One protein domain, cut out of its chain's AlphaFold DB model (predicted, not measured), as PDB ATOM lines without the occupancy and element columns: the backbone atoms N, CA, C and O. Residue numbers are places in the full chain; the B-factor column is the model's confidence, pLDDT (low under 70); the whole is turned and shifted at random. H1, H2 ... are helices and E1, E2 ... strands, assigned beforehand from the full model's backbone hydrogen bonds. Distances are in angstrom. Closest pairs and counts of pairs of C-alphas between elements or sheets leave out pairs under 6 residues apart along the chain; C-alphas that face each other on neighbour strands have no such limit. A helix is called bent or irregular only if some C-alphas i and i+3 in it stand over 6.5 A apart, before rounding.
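Overview. This is residues 170 to 262 and 278 to 324 of the 367 residues of the protein "DUF676 domain-containing protein" of Rhizophagus irregularis (strain DAOM 181602 / DAOM 197198 / MUCL 43194) (UniProt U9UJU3). A twisted sheet of four parallel strands forms the core of three layers, with H2 over one face and H4 over the other. H3 packs on H4, and H1 lies off at one end. The printed part has 140 residues with five named helices and four named strands, in chain order H1 E1 H2 E2 H3 E3 H4 H5 E4; the sheet's order is E2 E1 E3 E4. The class is mixed, helices and strands; the whole is compact, with a radius of gyration of the C-alphas of 15.3 A and spans of 50 by 34 by 21 A.

Along the chain. Find C-alpha 281 at (-2.668, -23.644, -19.328); from there E3, residues 281 to 289, runs 23.6 A. The other strands are E1, residues 190 to 197, E2, residues 224 to 229, and E4, residues 316 to 323, ending at C-alpha 323 (-3.465, -47.188, -26.732). Look next for H4, residues 291 to 306, 22.3 A; H3, residues 242 to 256, 21.0 A; H1, residues 171 to 185; H2, residues 204 to 218; and H5, residues 311 to 314.

Arrangement. Within hydrogen-bond range are N 195 and O 285 of E1 and E3, 2.8 A, N 194 and O 227 of E1 and E2, 2.8 A, and N 286 and O 319 of E3 and E4, 2.9 A. E1, H2, E2 and E3, H4 H5, E4 are strand-helix-strand units, parallel neighbours with helices between, each with a right-handed crossover. H2 runs along the strands over E2 and E1, at a height over the sheet of 8.5 A; it is irregular, C-alphas 206 and 209 being 7.7 A apart. On the opposite face H4 runs along the strands over E3, at 9.9 A. H3 touches H4 at a steep tilt of 62 degrees, the closest C-alphas being those of Gly 246 and Leu 299, 4.5 A. H3 and H5 only graze the sheet; H1 is on it with residues 171 to 178. Every O i to N i+4 pair is within hydrogen-bond range in H3 and H4, against 10 of 11 in H1 and 9 of 11 in H2; H5 is too short for one.

Size, cuts and confidence. The C-alphas of Thr 184 and Glu 239 are the two farthest apart, 50.2 A. Residues 263 to 277 are not printed; C-alphas 262 and 278 are 7.7 A apart across this cut. The link E2 to H3 is long. Look for pLDDT under 70 at residues 183 to 188, 222 to 223, 262 and 278 to 279.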
ATOM      1  N   ASP A 170      -7.150 -20.073 -30.451       88.25
ATOM      2  CA  ASP A 170      -6.108 -19.140 -30.032       88.25
ATOM      3  C   ASP A 170      -6.194 -18.921 -28.516       88.25
ATOM      4  O   ASP A 170      -7.170 -18.371 -27.997       88.25
ATOM      5  N   LEU A 171      -5.145 -19.329 -27.804       85.75
ATOM      6  CA  LEU A 171      -5.060 -19.215 -26.350       85.75
ATOM      7  C   LEU A 171      -5.132 -17.760 -25.867       85.75
ATOM      8  O   LEU A 171      -5.578 -17.514 -24.748       85.75
ATOM      9  N   THR A 172      -4.739 -16.778 -26.685       81.56
ATOM     10  CA  THR A 172      -4.890 -15.360 -26.323       81.56
ATOM     11  C   THR A 172      -6.359 -14.944 -26.302       81.56
ATOM     12  O   THR A 172      -6.787 -14.233 -25.393       81.56
ATOM     13  N   THR A 173      -7.151 -15.460 -27.244       82.25
ATOM     14  CA  THR A 173      -8.597 -15.233 -27.297       82.25
ATOM     15  C   THR A 173      -9.285 -15.887 -26.101       82.25
ATOM     16  O   THR A 173     -10.070 -15.223 -25.426       82.25
ATOM     17  N   ILE A 174      -8.928 -17.135 -25.768       82.69
ATOM     18  CA  ILE A 174      -9.446 -17.814 -24.568       82.69
ATOM     19  C   ILE A 174      -9.103 -17.020 -23.298       82.69
ATOM     20  O   ILE A 174      -9.960 -16.812 -22.442       82.69
ATOM     21  N   ASN A 175      -7.864 -16.530 -23.178       80.06
ATOM     22  CA  ASN A 175      -7.434 -15.743 -22.021       80.06
ATOM     23  C   ASN A 175      -8.281 -14.474 -21.851       80.06
ATOM     24  O   ASN A 175      -8.685 -14.148 -20.739       80.06
ATOM     25  N   ASN A 176      -8.577 -13.770 -22.947       77.94
ATOM     26  CA  ASN A 176      -9.408 -12.565 -22.909       77.94
ATOM     27  C   ASN A 176     -10.840 -12.878 -22.451       77.94
ATOM     28  O   ASN A 176     -11.349 -12.200 -21.563       77.94
ATOM     29  N   VAL A 177     -11.452 -13.940 -22.986       77.81
ATOM     30  CA  VAL A 177     -12.801 -14.379 -22.584       77.81
ATOM     31  C   VAL A 177     -12.834 -14.789 -21.110       77.81
ATOM     32  O   VAL A 177     -13.737 -14.392 -20.374       77.81
ATOM     33  N   ASN A 178     -11.835 -15.543 -20.645       76.38
ATOM     34  CA  ASN A 178     -11.770 -15.966 -19.248       76.38
ATOM     35  C   ASN A 178     -11.619 -14.779 -18.289       76.38
ATOM     36  O   ASN A 178     -12.231 -14.802 -17.227       76.38
ATOM     37  N   ARG A 179     -10.901 -13.715 -18.674       74.31
ATOM     38  CA  ARG A 179     -10.805 -12.479 -17.873       74.31
ATOM     39  C   ARG A 179     -12.147 -11.761 -17.733       74.31
ATOM     40  O   ARG A 179     -12.501 -11.365 -16.629       74.31
ATOM     41  N   GLU A 180     -12.912 -11.639 -18.818       73.69
ATOM     42  CA  GLU A 180     -14.253 -11.033 -18.769       73.69
ATOM     43  C   GLU A 180     -15.209 -11.825 -17.855       73.69
ATOM     44  O   GLU A 180     -16.043 -11.251 -17.149       73.69
ATOM     45  N   ILE A 181     -15.079 -13.155 -17.830       71.50
ATOM     46  CA  ILE A 181     -15.877 -14.028 -16.959       71.50
ATOM     47  C   ILE A 181     -15.393 -13.954 -15.503       71.50
ATOM     48  O   ILE A 181     -16.220 -13.899 -14.595       71.50
ATOM     49  N   GLU A 182     -14.082 -13.917 -15.255       72.38
ATOM     50  CA  GLU A 182     -13.505 -13.758 -13.911       72.38
ATOM     51  C   GLU A 182     -14.011 -12.483 -13.228       72.38
ATOM     52  O   GLU A 182     -14.458 -12.545 -12.081       72.38
ATOM     53  N   ASP A 183     -14.047 -11.368 -13.963       68.12
ATOM     54  CA  ASP A 183     -14.566 -10.085 -13.474       68.12
ATOM     55  C   ASP A 183     -16.065 -10.138 -13.110       68.12
ATOM     56  O   ASP A 183     -16.554  -9.292 -12.358       68.12
ATOM     57  N   THR A 184     -16.809 -11.127 -13.621       68.56
ATOM     58  CA  THR A 184     -18.259 -11.262 -13.404       68.56
ATOM     59  C   THR A 184     -18.663 -12.408 -12.474       68.56
ATOM     60  O   THR A 184     -19.744 -12.332 -11.885       68.56
ATOM     61  N   GLN A 185     -17.847 -13.459 -12.327       66.75
ATOM     62  CA  GLN A 185     -18.233 -14.706 -11.644       66.75
ATOM     63  C   GLN A 185     -17.245 -15.205 -10.574       66.75
ATOM     64  O   GLN A 185     -17.522 -16.234  -9.965       66.75
ATOM     65  N   ASP A 186     -16.137 -14.499 -10.299       61.94
ATOM     66  CA  ASP A 186     -15.122 -14.861  -9.278       61.94
ATOM     67  C   ASP A 186     -14.584 -16.310  -9.414       61.94
ATOM     68  O   ASP A 186     -14.115 -16.933  -8.461       61.94
ATOM     69  N   THR A 187     -14.655 -16.880 -10.624       65.69
ATOM     70  CA  THR A 187     -14.129 -18.210 -10.961       65.69
ATOM     71  C   THR A 187     -12.987 -18.085 -11.956       65.69
ATOM     72  O   THR A 187     -13.212 -17.697 -13.103       65.69
ATOM     73  N   LYS A 188     -11.773 -18.468 -11.544       67.88
ATOM     74  CA  LYS A 188     -10.599 -18.498 -12.422       67.88
ATOM     75  C   LYS A 188     -10.667 -19.697 -13.367       67.88
ATOM     76  O   LYS A 188     -10.526 -20.830 -12.912       67.88
ATOM     77  N   ARG A 189     -10.862 -19.460 -14.666       74.88
ATOM     78  CA  ARG A 189     -10.877 -20.528 -15.679       74.88
ATOM     79  C   ARG A 189      -9.480 -20.762 -16.236       74.88
ATOM     80  O   ARG A 189      -8.801 -19.828 -16.657       74.88
ATOM     81  N   SER A 190      -9.064 -22.021 -16.272       85.12
ATOM     82  CA  SER A 190      -7.794 -22.437 -16.866       85.12
ATOM     83  C   SER A 190      -8.000 -23.480 -17.959       85.12
ATOM     84  O   SER A 190      -9.063 -24.096 -18.062       85.12
ATOM     85  N   VAL A 191      -6.973 -23.669 -18.785       91.44
ATOM     86  CA  VAL A 191      -6.988 -24.644 -19.877       91.44
ATOM     87  C   VAL A 191      -6.340 -25.957 -19.442       91.44
ATOM     88  O   VAL A 191      -5.238 -25.972 -18.880       91.44
ATOM     89  N   HIS A 192      -7.009 -27.062 -19.769       94.31
ATOM     90  CA  HIS A 192      -6.443 -28.408 -19.774       94.31
ATOM     91  C   HIS A 192      -6.122 -28.802 -21.218       94.31
ATOM     92  O   HIS A 192      -7.017 -29.061 -22.024       94.31
ATOM     93  N   LEU A 193      -4.831 -28.843 -21.547       96.75
ATOM     94  CA  LEU A 193      -4.347 -29.242 -22.864       96.75
ATOM     95  C   LEU A 193      -4.288 -30.773 -22.976       96.75
ATOM     96  O   LEU A 193      -3.559 -31.429 -22.231       96.75
ATOM     97  N   VAL A 194      -5.011 -31.360 -23.923       98.06
ATOM     98  CA  VAL A 194      -4.973 -32.803 -24.206       98.06
ATOM     99  C   VAL A 194      -4.253 -33.032 -25.527       98.06
ATOM    100  O   VAL A 194      -4.772 -32.701 -26.582       98.06
ATOM    101  N   VAL A 195      -3.059 -33.613 -25.485       98.62
ATOM    102  CA  VAL A 195      -2.231 -33.896 -26.660       98.62
ATOM    103  C   VAL A 195      -2.574 -35.281 -27.204       98.62
ATOM    104  O   VAL A 195      -2.356 -36.278 -26.511       98.62
ATOM    105  N   LEU A 196      -3.079 -35.352 -28.439       98.50
ATOM    106  CA  LEU A 196      -3.278 -36.611 -29.166       98.50
ATOM    107  C   LEU A 196      -2.117 -36.862 -30.127       98.50
ATOM    108  O   LEU A 196      -1.669 -35.962 -30.841       98.50
ATOM    109  N   THR A 197      -1.619 -38.096 -30.163       97.88
ATOM    110  CA  THR A 197      -0.452 -38.462 -30.979       97.88
ATOM    111  C   THR A 197      -0.686 -39.768 -31.719       97.88
ATOM    112  O   THR A 197      -0.875 -40.821 -31.106       97.88
ATOM    113  N   HIS A 198      -0.637 -39.687 -33.048       95.06
ATOM    114  CA  HIS A 198      -0.877 -40.811 -33.946       95.06
ATOM    115  C   HIS A 198       0.290 -41.811 -33.984       95.06
ATOM    116  O   HIS A 198       1.404 -41.552 -33.516       95.06
ATOM    117  N   GLY A 199       0.021 -42.972 -34.580       91.75
ATOM    118  CA  GLY A 199       0.974 -44.065 -34.740       91.75
ATOM    119  C   GLY A 199       1.919 -43.920 -35.934       91.75
ATOM    120  O   GLY A 199       1.932 -42.914 -36.647       91.75
ATOM    121  N   ILE A 200       2.712 -44.968 -36.167       87.38
ATOM    122  CA  ILE A 200       3.594 -45.071 -37.334       87.38
ATOM    123  C   ILE A 200       2.764 -45.029 -38.621       87.38
ATOM    124  O   ILE A 200       1.707 -45.650 -38.685       87.38
ATOM    125  N   HIS A 201       3.222 -44.263 -39.612       82.56
ATOM    126  CA  HIS A 201       2.513 -44.001 -40.880       82.56
ATOM    127  C   HIS A 201       1.113 -43.392 -40.766       82.56
ATOM    128  O   HIS A 201       0.431 -43.257 -41.778       82.56
ATOM    129  N   GLY A 202       0.719 -42.990 -39.562       86.25
ATOM    130  CA  GLY A 202      -0.558 -42.356 -39.298       86.25
ATOM    131  C   GLY A 202      -0.570 -40.848 -39.537       86.25
ATOM    132  O   GLY A 202       0.422 -40.245 -39.963       86.25
ATOM    133  N   SER A 203      -1.703 -40.244 -39.190       90.06
ATOM    134  CA  SER A 203      -1.893 -38.791 -39.110       90.06
ATOM    135  C   SER A 203      -2.879 -38.391 -38.027       90.06
ATOM    136  O   SER A 203      -3.456 -39.227 -37.338       90.06
ATOM    137  N   MET A 204      -3.127 -37.086 -37.917       91.81
ATOM    138  CA  MET A 204      -4.189 -36.540 -37.075       91.81
ATOM    139  C   MET A 204      -5.562 -37.147 -37.395       91.81
ATOM    140  O   MET A 204      -6.403 -37.219 -36.510       91.81
ATOM    141  N   LEU A 205      -5.797 -37.621 -38.623       91.38
ATOM    142  CA  LEU A 205      -7.067 -38.249 -38.991       91.38
ATOM    143  C   LEU A 205      -7.379 -39.496 -38.159       91.38
ATOM    144  O   LEU A 205      -8.543 -39.733 -37.847       91.38
ATOM    145  N   ASP A 206      -6.353 -40.247 -37.754       90.81
ATOM    146  CA  ASP A 206      -6.521 -41.496 -37.003       90.81
ATOM    147  C   ASP A 206      -7.129 -41.256 -35.614       90.81
ATOM    148  O   ASP A 206      -7.805 -42.121 -35.062       90.81
ATOM    149  N   GLU A 207      -6.927 -40.053 -35.074       93.12
ATOM    150  CA  GLU A 207      -7.367 -39.647 -33.740       93.12
ATOM    151  C   GLU A 207      -8.498 -38.601 -33.788       93.12
ATOM    152  O   GLU A 207      -8.922 -38.099 -32.745       93.12
ATOM    153  N   LEU A 208      -9.006 -38.250 -34.980       92.44
ATOM    154  CA  LEU A 208      -9.988 -37.170 -35.148       92.44
ATOM    155  C   LEU A 208     -11.289 -37.462 -34.392       92.44
ATOM    156  O   LEU A 208     -11.770 -36.618 -33.642       92.44
ATOM    157  N   TYR A 209     -11.825 -38.676 -34.523       90.62
ATOM    158  CA  TYR A 209     -13.033 -39.060 -33.792       90.62
ATOM    159  C   TYR A 209     -12.825 -38.988 -32.273       90.62
ATOM    160  O   TYR A 209     -13.695 -38.521 -31.538       90.62
ATOM    161  N   LEU A 210     -11.650 -39.409 -31.788       93.12
ATOM    162  CA  LEU A 210     -11.318 -39.334 -30.369       93.12
ATOM    163  C   LEU A 210     -11.293 -37.879 -29.883       93.12
ATOM    164  O   LEU A 210     -11.865 -37.586 -28.832       93.12
ATOM    165  N   ARG A 211     -10.691 -36.969 -30.659       94.38
ATOM    166  CA  ARG A 211     -10.720 -35.529 -30.379       94.38
ATOM    167  C   ARG A 211     -12.148 -35.013 -30.231       94.38
ATOM    168  O   ARG A 211     -12.461 -34.419 -29.203       94.38
ATOM    169  N   GLU A 212     -13.001 -35.249 -31.223       91.62
ATOM    170  CA  GLU A 212     -14.350 -34.673 -31.236       91.62
ATOM    171  C   GLU A 212     -15.207 -35.205 -30.082       91.62
ATOM    172  O   GLU A 212     -15.963 -34.456 -29.463       91.62
ATOM    173  N   VAL A 213     -15.043 -36.483 -29.725       90.75
ATOM    174  CA  VAL A 213     -15.711 -37.072 -28.557       90.75
ATOM    175  C   VAL A 213     -15.208 -36.453 -27.250       90.75
ATOM    176  O   VAL A 213     -16.020 -36.183 -26.363       90.75
ATOM    177  N   ILE A 214     -13.898 -36.214 -27.104       92.19
ATOM    178  CA  ILE A 214     -13.338 -35.550 -25.915       92.19
ATOM    179  C   ILE A 214     -13.894 -34.129 -25.791       92.19
ATOM    180  O   ILE A 214     -14.375 -33.760 -24.719       92.19
ATOM    181  N   GLU A 215     -13.862 -33.355 -26.877       90.31
ATOM    182  CA  GLU A 215     -14.380 -31.985 -26.906       90.31
ATOM    183  C   GLU A 215     -15.868 -31.966 -26.531       90.31
ATOM    184  O   GLU A 215     -16.251 -31.282 -25.582       90.31
ATOM    185  N   GLU A 216     -16.699 -32.783 -27.185       87.69
ATOM    186  CA  GLU A 216     -18.140 -32.864 -26.916       87.69
ATOM    187  C   GLU A 216     -18.449 -33.208 -25.452       87.69
ATOM    188  O   GLU A 216     -19.293 -32.571 -24.821       87.69
ATOM    189  N   LYS A 217     -17.740 -34.180 -24.864       87.50
ATOM    190  CA  LYS A 217     -17.955 -34.577 -23.462       87.50
ATOM    191  C   LYS A 217     -17.475 -33.539 -22.450       87.50
ATOM    192  O   LYS A 217     -17.887 -33.603 -21.287       87.50
ATOM    193  N   CYS A 218     -16.630 -32.601 -22.863       88.56
ATOM    194  CA  CYS A 218     -16.059 -31.582 -21.992       88.56
ATOM    195  C   CYS A 218     -16.693 -30.192 -22.164       88.56
ATOM    196  O   CYS A 218     -16.529 -29.373 -21.264       88.56
ATOM    197  N   LYS A 219     -17.493 -29.947 -23.218       82.44
ATOM    198  CA  LYS A 219     -18.155 -28.652 -23.515       82.44
ATOM    199  C   LYS A 219     -18.896 -27.996 -22.344       82.44
ATOM    200  O   LYS A 219     -19.010 -26.777 -22.301       82.44
ATOM    201  N   HIS A 220     -19.431 -28.784 -21.410       76.62
ATOM    202  CA  HIS A 220     -20.241 -28.285 -20.289       76.62
ATOM    203  C   HIS A 220     -19.525 -28.302 -18.931       76.62
ATOM    204  O   HIS A 220     -20.154 -28.025 -17.909       76.62
ATOM    205  N   LYS A 221     -18.233 -28.647 -18.884       73.38
ATOM    206  CA  LYS A 221     -17.467 -28.624 -17.634       73.38
ATOM    207  C   LYS A 221     -17.014 -27.194 -17.335       73.38
ATOM    208  O   LYS A 221     -16.488 -26.514 -18.204       73.38
ATOM    209  N   LEU A 222     -17.263 -26.735 -16.109       65.56
ATOM    210  CA  LEU A 222     -17.069 -25.332 -15.718       65.56
ATOM    211  C   LEU A 222     -15.672 -25.031 -15.153       65.56
ATOM    212  O   LEU A 222     -15.279 -23.868 -15.151       65.56
ATOM    213  N   GLU A 223     -14.946 -26.047 -14.676       68.81
ATOM    214  CA  GLU A 223     -13.658 -25.873 -13.981       68.81
ATOM    215  C   GLU A 223     -12.488 -25.639 -14.943       68.81
ATOM    216  O   GLU A 223     -11.673 -24.745 -14.719       68.81
ATOM    217  N   HIS A 224     -12.431 -26.405 -16.036       77.00
ATOM    218  CA  HIS A 224     -11.372 -26.313 -17.037       77.00
ATOM    219  C   HIS A 224     -11.955 -26.300 -18.443       77.00
ATOM    220  O   HIS A 224     -12.801 -27.132 -18.782       77.00
ATOM    221  N   GLU A 225     -11.443 -25.399 -19.276       88.31
ATOM    222  CA  GLU A 225     -11.648 -25.473 -20.717       88.31
ATOM    223  C   GLU A 225     -10.694 -26.520 -21.294       88.31
ATOM    224  O   GLU A 225      -9.475 -26.434 -21.128       88.31
ATOM    225  N   VAL A 226     -11.244 -27.546 -21.940       92.69
ATOM    226  CA  VAL A 226     -10.443 -28.614 -22.543       92.69
ATOM    227  C   VAL A 226     -10.106 -28.233 -23.975       92.69
ATOM    228  O   VAL A 226     -10.998 -28.093 -24.807       92.69
ATOM    229  N   VAL A 227      -8.810 -28.123 -24.262       94.38
ATOM    230  CA  VAL A 227      -8.288 -27.892 -25.612       94.38
ATOM    231  C   VAL A 227      -7.569 -29.153 -26.066       94.38
ATOM    232  O   VAL A 227      -6.579 -29.563 -25.460       94.38
ATOM    233  N   VAL A 228      -8.060 -29.778 -27.134       96.81
ATOM    234  CA  VAL A 228      -7.430 -30.971 -27.704       96.81
ATOM    235  C   VAL A 228      -6.438 -30.555 -28.786       96.81
ATOM    236  O   VAL A 228      -6.808 -30.028 -29.832       96.81
ATOM    237  N   TYR A 229      -5.161 -30.804 -28.527       97.62
ATOM    238  CA  TYR A 229      -4.057 -30.500 -29.418       97.62
ATOM    239  C   TYR A 229      -3.683 -31.719 -30.261       97.62
ATOM    240  O   TYR A 229      -3.359 -32.789 -29.743       97.62
ATOM    241  N   MET A 230      -3.691 -31.526 -31.574       95.25
ATOM    242  CA  MET A 230      -3.230 -32.485 -32.573       95.25
ATOM    243  C   MET A 230      -2.230 -31.766 -33.475       95.25
ATOM    244  O   MET A 230      -2.388 -30.573 -33.724       95.25
ATOM    245  N   SER A 231      -1.212 -32.471 -33.962       92.94
ATOM    246  CA  SER A 231      -0.172 -31.870 -34.800       92.94
ATOM    247  C   SER A 231       0.169 -32.747 -36.003       92.94
ATOM    248  O   SER A 231       0.109 -33.979 -35.933       92.94
ATOM    249  N   ASP A 232       0.536 -32.101 -37.107       92.12
ATOM    250  CA  ASP A 232       0.951 -32.717 -38.365       92.12
ATOM    251  C   ASP A 232       2.472 -32.839 -38.528       92.12
ATOM    252  O   ASP A 232       2.938 -33.466 -39.477       92.12
ATOM    253  N   VAL A 233       3.261 -32.347 -37.566       94.31
ATOM    254  CA  VAL A 233       4.739 -32.305 -37.635       94.31
ATOM    255  C   VAL A 233       5.416 -33.663 -37.852       94.31
ATOM    256  O   VAL A 233       6.590 -33.722 -38.226       94.31
ATOM    257  N   ASN A 234       4.690 -34.757 -37.599       92.06
ATOM    258  CA  ASN A 234       5.160 -36.128 -37.775       92.06
ATOM    259  C   ASN A 234       4.505 -36.869 -38.959       92.06
ATOM    260  O   ASN A 234       4.859 -38.026 -39.205       92.06
ATOM    261  N   HIS A 235       3.600 -36.246 -39.726       88.25
ATOM    262  CA  HIS A 235       2.961 -36.883 -40.888       88.25
ATOM    263  C   HIS A 235       4.009 -37.307 -41.917       88.25
ATOM    264  O   HIS A 235       4.805 -36.504 -42.388       88.25
ATOM    265  N   SER A 236       3.984 -38.578 -42.319       81.94
ATOM    266  CA  SER A 236       4.923 -39.183 -43.289       81.94
ATOM    267  C   SER A 236       6.386 -39.321 -42.856       81.94
ATOM    268  O   SER A 236       7.190 -39.899 -43.580       81.94
ATOM    269  N   VAL A 237       6.745 -38.839 -41.670       85.00
ATOM    270  CA  VAL A 237       8.132 -38.782 -41.171       85.00
ATOM    271  C   VAL A 237       8.249 -39.439 -39.798       85.00
ATOM    272  O   VAL A 237       9.145 -39.146 -39.013       85.00
ATOM    273  N   THR A 238       7.341 -40.372 -39.513       86.81
ATOM    274  CA  THR A 238       7.343 -41.197 -38.296       86.81
ATOM    275  C   THR A 238       8.480 -42.211 -38.257       86.81
ATOM    276  O   THR A 238       8.701 -42.819 -37.216       86.81
ATOM    277  N   GLU A 239       9.221 -42.400 -39.351       84.75
ATOM    278  CA  GLU A 239      10.374 -43.309 -39.428       84.75
ATOM    279  C   GLU A 239      11.684 -42.692 -38.920       84.75
ATOM    280  O   GLU A 239      12.673 -43.404 -38.730       84.75
ATOM    281  N   ASP A 240      11.680 -41.383 -38.659       86.94
ATOM    282  CA  ASP A 240      12.835 -40.606 -38.199       86.94
ATOM    283  C   ASP A 240      13.348 -41.003 -36.805       86.94
ATOM    284  O   ASP A 240      14.440 -40.585 -36.408       86.94
ATOM    285  N   GLY A 241      12.601 -41.827 -36.073       88.81
ATOM    286  CA  GLY A 241      12.911 -42.265 -34.717       88.81
ATOM    287  C   GLY A 241      12.033 -41.586 -33.674       88.81
ATOM    288  O   GLY A 241      11.549 -40.464 -33.867       88.81
ATOM    289  N   ILE A 242      11.861 -42.264 -32.539       94.81
ATOM    290  CA  ILE A 242      11.034 -41.797 -31.416       94.81
ATOM    291  C   ILE A 242      11.555 -40.451 -30.900       94.81
ATOM    292  O   ILE A 242      10.774 -39.531 -30.669       94.81
ATOM    293  N   GLU A 243      12.879 -40.313 -30.793       95.75
ATOM    294  CA  GLU A 243      13.537 -39.084 -30.349       95.75
ATOM    295  C   GLU A 243      13.199 -37.887 -31.249       95.75
ATOM    296  O   GLU A 243      12.713 -36.867 -30.763       95.75
ATOM    297  N   LYS A 244      13.420 -37.994 -32.564       96.81
ATOM    298  CA  LYS A 244      13.167 -36.878 -33.489       96.81
ATOM    299  C   LYS A 244      11.686 -36.513 -33.544       96.81
ATOM    300  O   LYS A 244      11.348 -35.332 -33.558       96.81
ATOM    301  N   CYS A 245      10.807 -37.515 -33.547       97.19
ATOM    302  CA  CYS A 245       9.367 -37.279 -33.543       97.19
ATOM    303  C   CYS A 245       8.900 -36.599 -32.249       97.19
ATOM    304  O   CYS A 245       8.083 -35.680 -32.302       97.19
ATOM    305  N   GLY A 246       9.450 -37.013 -31.102       98.31
ATOM    306  CA  GLY A 246       9.149 -36.422 -29.801       98.31
ATOM    307  C   GLY A 246       9.663 -34.989 -29.662       98.31
ATOM    308  O   GLY A 246       8.931 -34.147 -29.152       98.31
ATOM    309  N   LYS A 247      10.865 -34.675 -30.168       98.50
ATOM    310  CA  LYS A 247      11.386 -33.293 -30.172       98.50
ATOM    311  C   LYS A 247      10.513 -32.352 -30.997       98.50
ATOM    312  O   LYS A 247      10.085 -31.336 -30.469       98.50
ATOM    313  N   ARG A 248      10.183 -32.724 -32.241       98.19
ATOM    314  CA  ARG A 248       9.331 -31.897 -33.115       98.19
ATOM    315  C   ARG A 248       7.968 -31.614 -32.503       98.19
ATOM    316  O   ARG A 248       7.502 -30.481 -32.529       98.19
ATOM    317  N   LEU A 249       7.334 -32.643 -31.943       98.50
ATOM    318  CA  LEU A 249       6.038 -32.475 -31.297       98.50
ATOM    319  C   LEU A 249       6.149 -31.599 -30.041       98.50
ATOM    320  O   LEU A 249       5.284 -30.764 -29.810       98.50
ATOM    321  N   ALA A 250       7.227 -31.730 -29.264       98.50
ATOM    322  CA  ALA A 250       7.457 -30.888 -28.094       98.50
ATOM    323  C   ALA A 250       7.670 -29.421 -28.483       98.50
ATOM    324  O   ALA A 250       7.056 -28.546 -27.884       98.50
ATOM    325  N   GLU A 251       8.497 -29.153 -29.494       98.12
ATOM    326  CA  GLU A 251       8.729 -27.808 -30.031       98.12
ATOM    327  C   GLU A 251       7.421 -27.179 -30.527       98.12
ATOM    328  O   GLU A 251       7.125 -26.041 -30.172       98.12
ATOM    329  N   SER A 252       6.593 -27.943 -31.246       98.12
ATOM    330  CA  SER A 252       5.288 -27.478 -31.733       98.12
ATOM    331  C   SER A 252       4.295 -27.180 -30.599       98.12
ATOM    332  O   SER A 252       3.547 -26.205 -30.676       98.12
ATOM    333  N   ILE A 253       4.315 -27.962 -29.511       97.56
ATOM    334  CA  ILE A 253       3.535 -27.662 -28.300       97.56
ATOM    335  C   ILE A 253       4.046 -26.377 -27.646       97.56
ATOM    336  O   ILE A 253       3.245 -25.503 -27.337       97.56
ATOM    337  N   LEU A 254       5.360 -26.242 -27.438       95.88
ATOM    338  CA  LEU A 254       5.948 -25.051 -26.813       95.88
ATOM    339  C   LEU A 254       5.647 -23.779 -27.620       95.88
ATOM    340  O   LEU A 254       5.343 -22.745 -27.028       95.88
ATOM    341  N   GLU A 255       5.678 -23.865 -28.950       94.25
ATOM    342  CA  GLU A 255       5.281 -22.777 -29.846       94.25
ATOM    343  C   GLU A 255       3.796 -22.432 -29.688       94.25
ATOM    344  O   GLU A 255       3.463 -21.276 -29.431       94.25
ATOM    345  N   TYR A 256       2.906 -23.430 -29.762       94.12
ATOM    346  CA  TYR A 256       1.461 -23.219 -29.640       94.12
ATOM    347  C   TYR A 256       1.070 -22.570 -28.308       94.12
ATOM    348  O   TYR A 256       0.238 -21.663 -28.271       94.12
ATOM    349  N   ILE A 257       1.685 -23.008 -27.209       92.38
ATOM    350  CA  ILE A 257       1.383 -22.470 -25.882       92.38
ATOM    351  C   ILE A 257       2.074 -21.128 -25.602       92.38
ATOM    352  O   ILE A 257       1.832 -20.539 -24.549       92.38
ATOM    353  N   GLY A 258       2.950 -20.657 -26.495       89.94
ATOM    354  CA  GLY A 258       3.720 -19.426 -26.317       89.94
ATOM    355  C   GLY A 258       4.782 -19.511 -25.215       89.94
ATOM    356  O   GLY A 258       4.985 -18.542 -24.485       89.94
ATOM    357  N   TRP A 259       5.428 -20.668 -25.044       89.38
ATOM    358  CA  TRP A 259       6.503 -20.851 -24.065       89.38
ATOM    359  C   TRP A 259       7.842 -20.266 -24.564       89.38
ATOM    360  O   TRP A 259       8.185 -20.447 -25.733       89.38
ATOM    361  N   PRO A 260       8.673 -19.659 -23.688       88.06
ATOM    362  CA  PRO A 260       8.446 -19.418 -22.261       88.06
ATOM    363  C   PRO A 260       7.513 -18.231 -22.009       88.06
ATOM    364  O   PRO A 260       7.601 -17.208 -22.677       88.06
ATOM    365  N   TRP A 261       6.689 -18.319 -20.965       79.44
ATOM    366  CA  TRP A 261       5.733 -17.258 -20.603       79.44
ATOM    367  C   TRP A 261       6.363 -16.042 -19.909       79.44
ATOM    368  O   TRP A 261       5.668 -15.101 -19.523       79.44
ATOM    369  N   ILE A 262       7.685 -16.047 -19.721       68.19
ATOM    370  CA  ILE A 262       8.411 -14.990 -19.018       68.19
ATOM    371  C   ILE A 262       8.605 -13.791 -19.954       68.19
ATOM    372  O   ILE A 262       9.270 -13.880 -20.984       68.19
ATOM    373  N   GLY A 278       1.328 -15.310 -16.058       56.09
ATOM    374  CA  GLY A 278       1.448 -16.772 -16.155       56.09
ATOM    375  C   GLY A 278       0.707 -17.481 -17.303       56.09
ATOM    376  O   GLY A 278      -0.009 -16.866 -18.090       56.09
ATOM    377  N   PRO A 279       0.884 -18.801 -17.427       62.41
ATOM    378  CA  PRO A 279       0.149 -19.581 -18.411       62.41
ATOM    379  C   PRO A 279      -1.344 -19.629 -18.127       62.41
ATOM    380  O   PRO A 279      -1.777 -19.908 -17.011       62.41
ATOM    381  N   LEU A 280      -2.129 -19.472 -19.188       81.75
ATOM    382  CA  LEU A 280      -3.534 -19.874 -19.213       81.75
ATOM    383  C   LEU A 280      -3.695 -21.402 -19.033       81.75
ATOM    384  O   LEU A 280      -4.723 -21.871 -18.546       81.75
ATOM    385  N   ILE A 281      -2.680 -22.181 -19.417       90.38
ATOM    386  CA  ILE A 281      -2.668 -23.644 -19.328       90.38
ATOM    387  C   ILE A 281      -2.208 -24.072 -17.936       90.38
ATOM    388  O   ILE A 281      -1.064 -23.833 -17.560       90.38
ATOM    389  N   SER A 282      -3.084 -24.745 -17.193       90.69
ATOM    390  CA  SER A 282      -2.759 -25.279 -15.863       90.69
ATOM    391  C   SER A 282      -2.500 -26.777 -15.867       90.69
ATOM    392  O   SER A 282      -1.848 -27.281 -14.959       90.69
ATOM    393  N   GLN A 283      -3.043 -27.493 -16.851       94.56
ATOM    394  CA  GLN A 283      -3.015 -28.949 -16.902       94.56
ATOM    395  C   GLN A 283      -2.672 -29.447 -18.297       94.56
ATOM    396  O   GLN A 283      -3.059 -28.847 -19.302       94.56
ATOM    397  N   ILE A 284      -1.976 -30.581 -18.357       97.69
ATOM    398  CA  ILE A 284      -1.655 -31.261 -19.609       97.69
ATOM    399  C   ILE A 284      -1.882 -32.769 -19.500       97.69
ATOM    400  O   ILE A 284      -1.679 -33.395 -18.459       97.69
ATOM    401  N   SER A 285      -2.341 -33.384 -20.581       98.44
ATOM    402  CA  SER A 285      -2.480 -34.834 -20.708       98.44
ATOM    403  C   SER A 285      -2.008 -35.309 -22.067       98.44
ATOM    404  O   SER A 285      -2.119 -34.587 -23.050       98.44
ATOM    405  N   PHE A 286      -1.503 -36.535 -22.113       98.69
ATOM    406  CA  PHE A 286      -0.935 -37.143 -23.306       98.69
ATOM    407  C   PHE A 286      -1.667 -38.442 -23.615       98.69
ATOM    408  O   PHE A 286      -1.716 -39.344 -22.778       98.69
ATOM    409  N   ILE A 287      -2.209 -38.550 -24.823       98.62
ATOM    410  CA  ILE A 287      -2.850 -39.758 -25.338       98.62
ATOM    411  C   ILE A 287      -2.138 -40.136 -26.632       98.62
ATOM    412  O   ILE A 287      -2.080 -39.352 -27.577       98.62
ATOM    413  N   GLY A 288      -1.539 -41.320 -26.661       98.00
ATOM    414  CA  GLY A 288      -0.794 -41.799 -27.819       98.00
ATOM    415  C   GLY A 288      -1.290 -43.158 -28.281       98.00
ATOM    416  O   GLY A 288      -1.379 -44.087 -27.478       98.00
ATOM    417  N   HIS A 289      -1.558 -43.293 -29.576       96.38
ATOM    418  CA  HIS A 289      -1.886 -44.568 -30.205       96.38
ATOM    419  C   HIS A 289      -0.647 -45.183 -30.859       96.38
ATOM    420  O   HIS A 289       0.112 -44.505 -31.555       96.38
ATOM    421  N   SER A 290      -0.428 -46.485 -30.657       94.25
ATOM    422  CA  SER A 290       0.688 -47.227 -31.249       94.25
ATOM    423  C   SER A 290       2.029 -46.521 -30.961       94.25
ATOM    424  O   SER A 290       2.336 -46.266 -29.792       94.25
ATOM    425  N   LEU A 291       2.812 -46.162 -31.985       94.06
ATOM    426  CA  LEU A 291       4.058 -45.391 -31.859       94.06
ATOM    427  C   LEU A 291       3.888 -44.080 -31.068       94.06
ATOM    428  O   LEU A 291       4.801 -43.693 -30.338       94.06
ATOM    429  N   GLY A 292       2.726 -43.427 -31.160       97.00
ATOM    430  CA  GLY A 292       2.438 -42.162 -30.488       97.00
ATOM    431  C   GLY A 292       2.594 -42.230 -28.970       97.00
ATOM    432  O   GLY A 292       3.046 -41.270 -28.351       97.00
ATOM    433  N   GLY A 293       2.326 -43.386 -28.354       97.75
ATOM    434  CA  GLY A 293       2.553 -43.575 -26.917       97.75
ATOM    435  C   GLY A 293       4.032 -43.514 -26.532       97.75
ATOM    436  O   GLY A 293       4.368 -42.946 -25.491       97.75
ATOM    437  N   LEU A 294       4.928 -44.037 -27.377       97.31
ATOM    438  CA  LEU A 294       6.374 -43.965 -27.150       97.31
ATOM    439  C   LEU A 294       6.919 -42.562 -27.443       97.31
ATOM    440  O   LEU A 294       7.748 -42.061 -26.684       97.31
ATOM    441  N   ILE A 295       6.417 -41.918 -28.505       98.19
ATOM    442  CA  ILE A 295       6.712 -40.510 -28.815       98.19
ATOM    443  C   ILE A 295       6.377 -39.635 -27.604       98.19
ATOM    444  O   ILE A 295       7.211 -38.833 -27.191       98.19
ATOM    445  N   ASN A 296       5.212 -39.847 -26.982       98.44
ATOM    446  CA  ASN A 296       4.787 -39.097 -25.803       98.44
ATOM    447  C   ASN A 296       5.708 -39.298 -24.592       98.44
ATOM    448  O   ASN A 296       6.005 -38.326 -23.904       98.44
ATOM    449  N   ILE A 297       6.226 -40.509 -24.349       97.56
ATOM    450  CA  ILE A 297       7.202 -40.733 -23.263       97.56
ATOM    451  C   ILE A 297       8.460 -39.891 -23.485       97.56
ATOM    452  O   ILE A 297       8.909 -39.196 -22.569       97.56
ATOM    453  N   PHE A 298       9.021 -39.935 -24.698       98.19
ATOM    454  CA  PHE A 298      10.205 -39.143 -25.023       98.19
ATOM    455  C   PHE A 298       9.915 -37.644 -24.903       98.19
ATOM    456  O   PHE A 298      10.678 -36.911 -24.277       98.19
ATOM    457  N   LEU A 299       8.793 -37.201 -25.469       98.25
ATOM    458  CA  LEU A 299       8.340 -35.817 -25.452       98.25
ATOM    459  C   LEU A 299       8.212 -35.263 -24.031       98.25
ATOM    460  O   LEU A 299       8.711 -34.174 -23.770       98.25
ATOM    461  N   ILE A 300       7.610 -36.011 -23.102       98.50
ATOM    462  CA  ILE A 300       7.476 -35.596 -21.696       98.50
ATOM    463  C   ILE A 300       8.860 -35.365 -21.077       98.50
ATOM    464  O   ILE A 300       9.112 -34.319 -20.476       98.50
ATOM    465  N   GLY A 301       9.789 -36.308 -21.260       98.12
ATOM    466  CA  GLY A 301      11.164 -36.157 -20.776       98.12
ATOM    467  C   GLY A 301      11.888 -34.972 -21.423       98.12
ATOM    468  O   GLY A 301      12.605 -34.232 -20.744       98.12
ATOM    469  N   TYR A 302      11.664 -34.757 -22.719       98.44
ATOM    470  CA  TYR A 302      12.254 -33.658 -23.470       98.44
ATOM    471  C   TYR A 302      11.722 -32.299 -23.008       98.44
ATOM    472  O   TYR A 302      12.538 -31.436 -22.701       98.44
ATOM    473  N   LEU A 303      10.402 -32.136 -22.844       98.00
ATOM    474  CA  LEU A 303       9.779 -30.939 -22.265       98.00
ATOM    475  C   LEU A 303      10.379 -30.620 -20.895       98.00
ATOM    476  O   LEU A 303      10.794 -29.489 -20.653       98.00
ATOM    477  N   ASN A 304      10.506 -31.617 -20.013       97.12
ATOM    478  CA  ASN A 304      11.138 -31.422 -18.709       97.12
ATOM    479  C   ASN A 304      12.603 -30.966 -18.842       97.12
ATOM    480  O   ASN A 304      13.043 -30.074 -18.124       97.12
ATOM    481  N   SER A 305      13.357 -31.560 -19.767       97.44
ATOM    482  CA  SER A 305      14.770 -31.244 -19.989       97.44
ATOM    483  C   SER A 305      14.978 -29.822 -20.525       97.44
ATOM    484  O   SER A 305      15.697 -29.033 -19.910       97.44
ATOM    485  N   VAL A 306      14.309 -29.459 -21.628       96.94
ATOM    486  CA  VAL A 306      14.517 -28.169 -22.318       96.94
ATOM    487  C   VAL A 306      13.951 -26.971 -21.566       96.94
ATOM    488  O   VAL A 306      14.337 -25.838 -21.833       96.94
ATOM    489  N   THR A 307      13.055 -27.215 -20.613       94.44
ATOM    490  CA  THR A 307      12.493 -26.177 -19.739       94.44
ATOM    491  C   THR A 307      13.130 -26.164 -18.352       94.44
ATOM    492  O   THR A 307      12.620 -25.502 -17.450       94.44
ATOM    493  N   ASN A 308      14.224 -26.910 -18.145       94.38
ATOM    494  CA  ASN A 308      14.918 -27.020 -16.857       94.38
ATOM    495  C   ASN A 308      13.982 -27.436 -15.701       94.38
ATOM    496  O   ASN A 308      14.134 -26.999 -14.557       94.38
ATOM    497  N   GLY A 309      12.985 -28.268 -16.010       92.25
ATOM    498  CA  GLY A 309      11.954 -28.747 -15.095       92.25
ATOM    499  C   GLY A 309      10.955 -27.686 -14.636       92.25
ATOM    500  O   GLY A 309      10.201 -27.943 -13.702       92.25
ATOM    501  N   ILE A 310      10.957 -26.492 -15.235       92.19
ATOM    502  CA  ILE A 310      10.020 -25.414 -14.885       92.19
ATOM    503  C   ILE A 310       8.634 -25.723 -15.449       92.19
ATOM    504  O   ILE A 310       7.647 -25.524 -14.748       92.19
ATOM    505  N   PHE A 311       8.556 -26.297 -16.653       93.12
ATOM    506  CA  PHE A 311       7.282 -26.582 -17.312       93.12
ATOM    507  C   PHE A 311       6.315 -27.371 -16.423       93.12
ATOM    508  O   PHE A 311       5.214 -26.907 -16.158       93.12
ATOM    509  N   PHE A 312       6.748 -28.506 -15.865       94.69
ATOM    510  CA  PHE A 312       5.898 -29.344 -15.008       94.69
ATOM    511  C   PHE A 312       5.754 -28.846 -13.558       94.69
ATOM    512  O   PHE A 312       5.087 -29.490 -12.751       94.69
ATOM    513  N   LYS A 313       6.378 -27.713 -13.204       91.62
ATOM    514  CA  LYS A 313       6.061 -26.985 -11.962       91.62
ATOM    515  C   LYS A 313       4.904 -26.010 -12.160       91.62
ATOM    516  O   LYS A 313       4.223 -25.692 -11.192       91.62
ATOM    517  N   GLU A 314       4.718 -25.522 -13.385       89.62
ATOM    518  CA  GLU A 314       3.676 -24.555 -13.745       89.62
ATOM    519  C   GLU A 314       2.458 -25.223 -14.396       89.62
ATOM    520  O   GLU A 314       1.340 -24.740 -14.233       89.62
ATOM    521  N   VAL A 315       2.668 -26.346 -15.085       93.25
ATOM    522  CA  VAL A 315       1.629 -27.157 -15.725       93.25
ATOM    523  C   VAL A 315       1.586 -28.532 -15.079       93.25
ATOM    524  O   VAL A 315       2.542 -29.304 -15.162       93.25
ATOM    525  N   GLU A 316       0.458 -28.868 -14.468       94.62
ATOM    526  CA  GLU A 316       0.243 -30.167 -13.847       94.62
ATOM    527  C   GLU A 316       0.045 -31.258 -14.923       94.62
ATOM    528  O   GLU A 316      -0.890 -31.180 -15.727       94.62
ATOM    529  N   PRO A 317       0.894 -32.302 -14.972       96.31
ATOM    530  CA  PRO A 317       0.630 -33.467 -15.804       96.31
ATOM    531  C   PRO A 317      -0.453 -34.344 -15.156       96.31
ATOM    532  O   PRO A 317      -0.270 -34.837 -14.045       96.31
ATOM    533  N   VAL A 318      -1.565 -34.574 -15.859       96.94
ATOM    534  CA  VAL A 318      -2.747 -35.266 -15.300       96.94
ATOM    535  C   VAL A 318      -2.844 -36.723 -15.763       96.94
ATOM    536  O   VAL A 318      -2.962 -37.639 -14.949       96.94
ATOM    537  N   HIS A 319      -2.778 -36.966 -17.075       97.75
ATOM    538  CA  HIS A 319      -2.930 -38.303 -17.648       97.75
ATOM    539  C   HIS A 319      -1.860 -38.613 -18.692       97.75
ATOM    540  O   HIS A 319      -1.539 -37.786 -19.545       97.75
ATOM    541  N   TYR A 320      -1.373 -39.852 -18.657       98.31
ATOM    542  CA  TYR A 320      -0.667 -40.498 -19.758       98.31
ATOM    543  C   TYR A 320      -1.449 -41.754 -20.145       98.31
ATOM    544  O   TYR A 320      -1.624 -42.657 -19.324       98.31
ATOM    545  N   ILE A 321      -1.941 -41.798 -21.381       98.44
ATOM    546  CA  ILE A 321      -2.737 -42.905 -21.912       98.44
ATOM    547  C   ILE A 321      -2.044 -43.430 -23.166       98.44
ATOM    548  O   ILE A 321      -1.848 -42.706 -24.139       98.44
ATOM    549  N   ALA A 322      -1.689 -44.709 -23.143       97.56
ATOM    550  CA  ALA A 322      -1.102 -45.411 -24.275       97.56
ATOM    551  C   ALA A 322      -2.104 -46.442 -24.807       97.56
ATOM    552  O   ALA A 322      -2.520 -47.344 -24.078       97.56
ATOM    553  N   ILE A 323      -2.489 -46.315 -26.075       96.94
ATOM    554  CA  ILE A 323      -3.465 -47.188 -26.732       96.94
ATOM    555  C   ILE A 323      -2.709 -48.065 -27.724       96.94
ATOM    556  O   ILE A 323      -2.149 -47.570 -28.696       96.94
ATOM    557  N   ALA A 324      -2.667 -49.376 -27.476       94.31
ATOM    558  CA  ALA A 324      -1.959 -50.341 -28.325       94.31
ATOM    559  C   ALA A 324      -0.473 -49.990 -28.596       94.31
ATOM    560  O   ALA A 324       0.083 -50.344 -29.635       94.31
TER     561      ALA A 324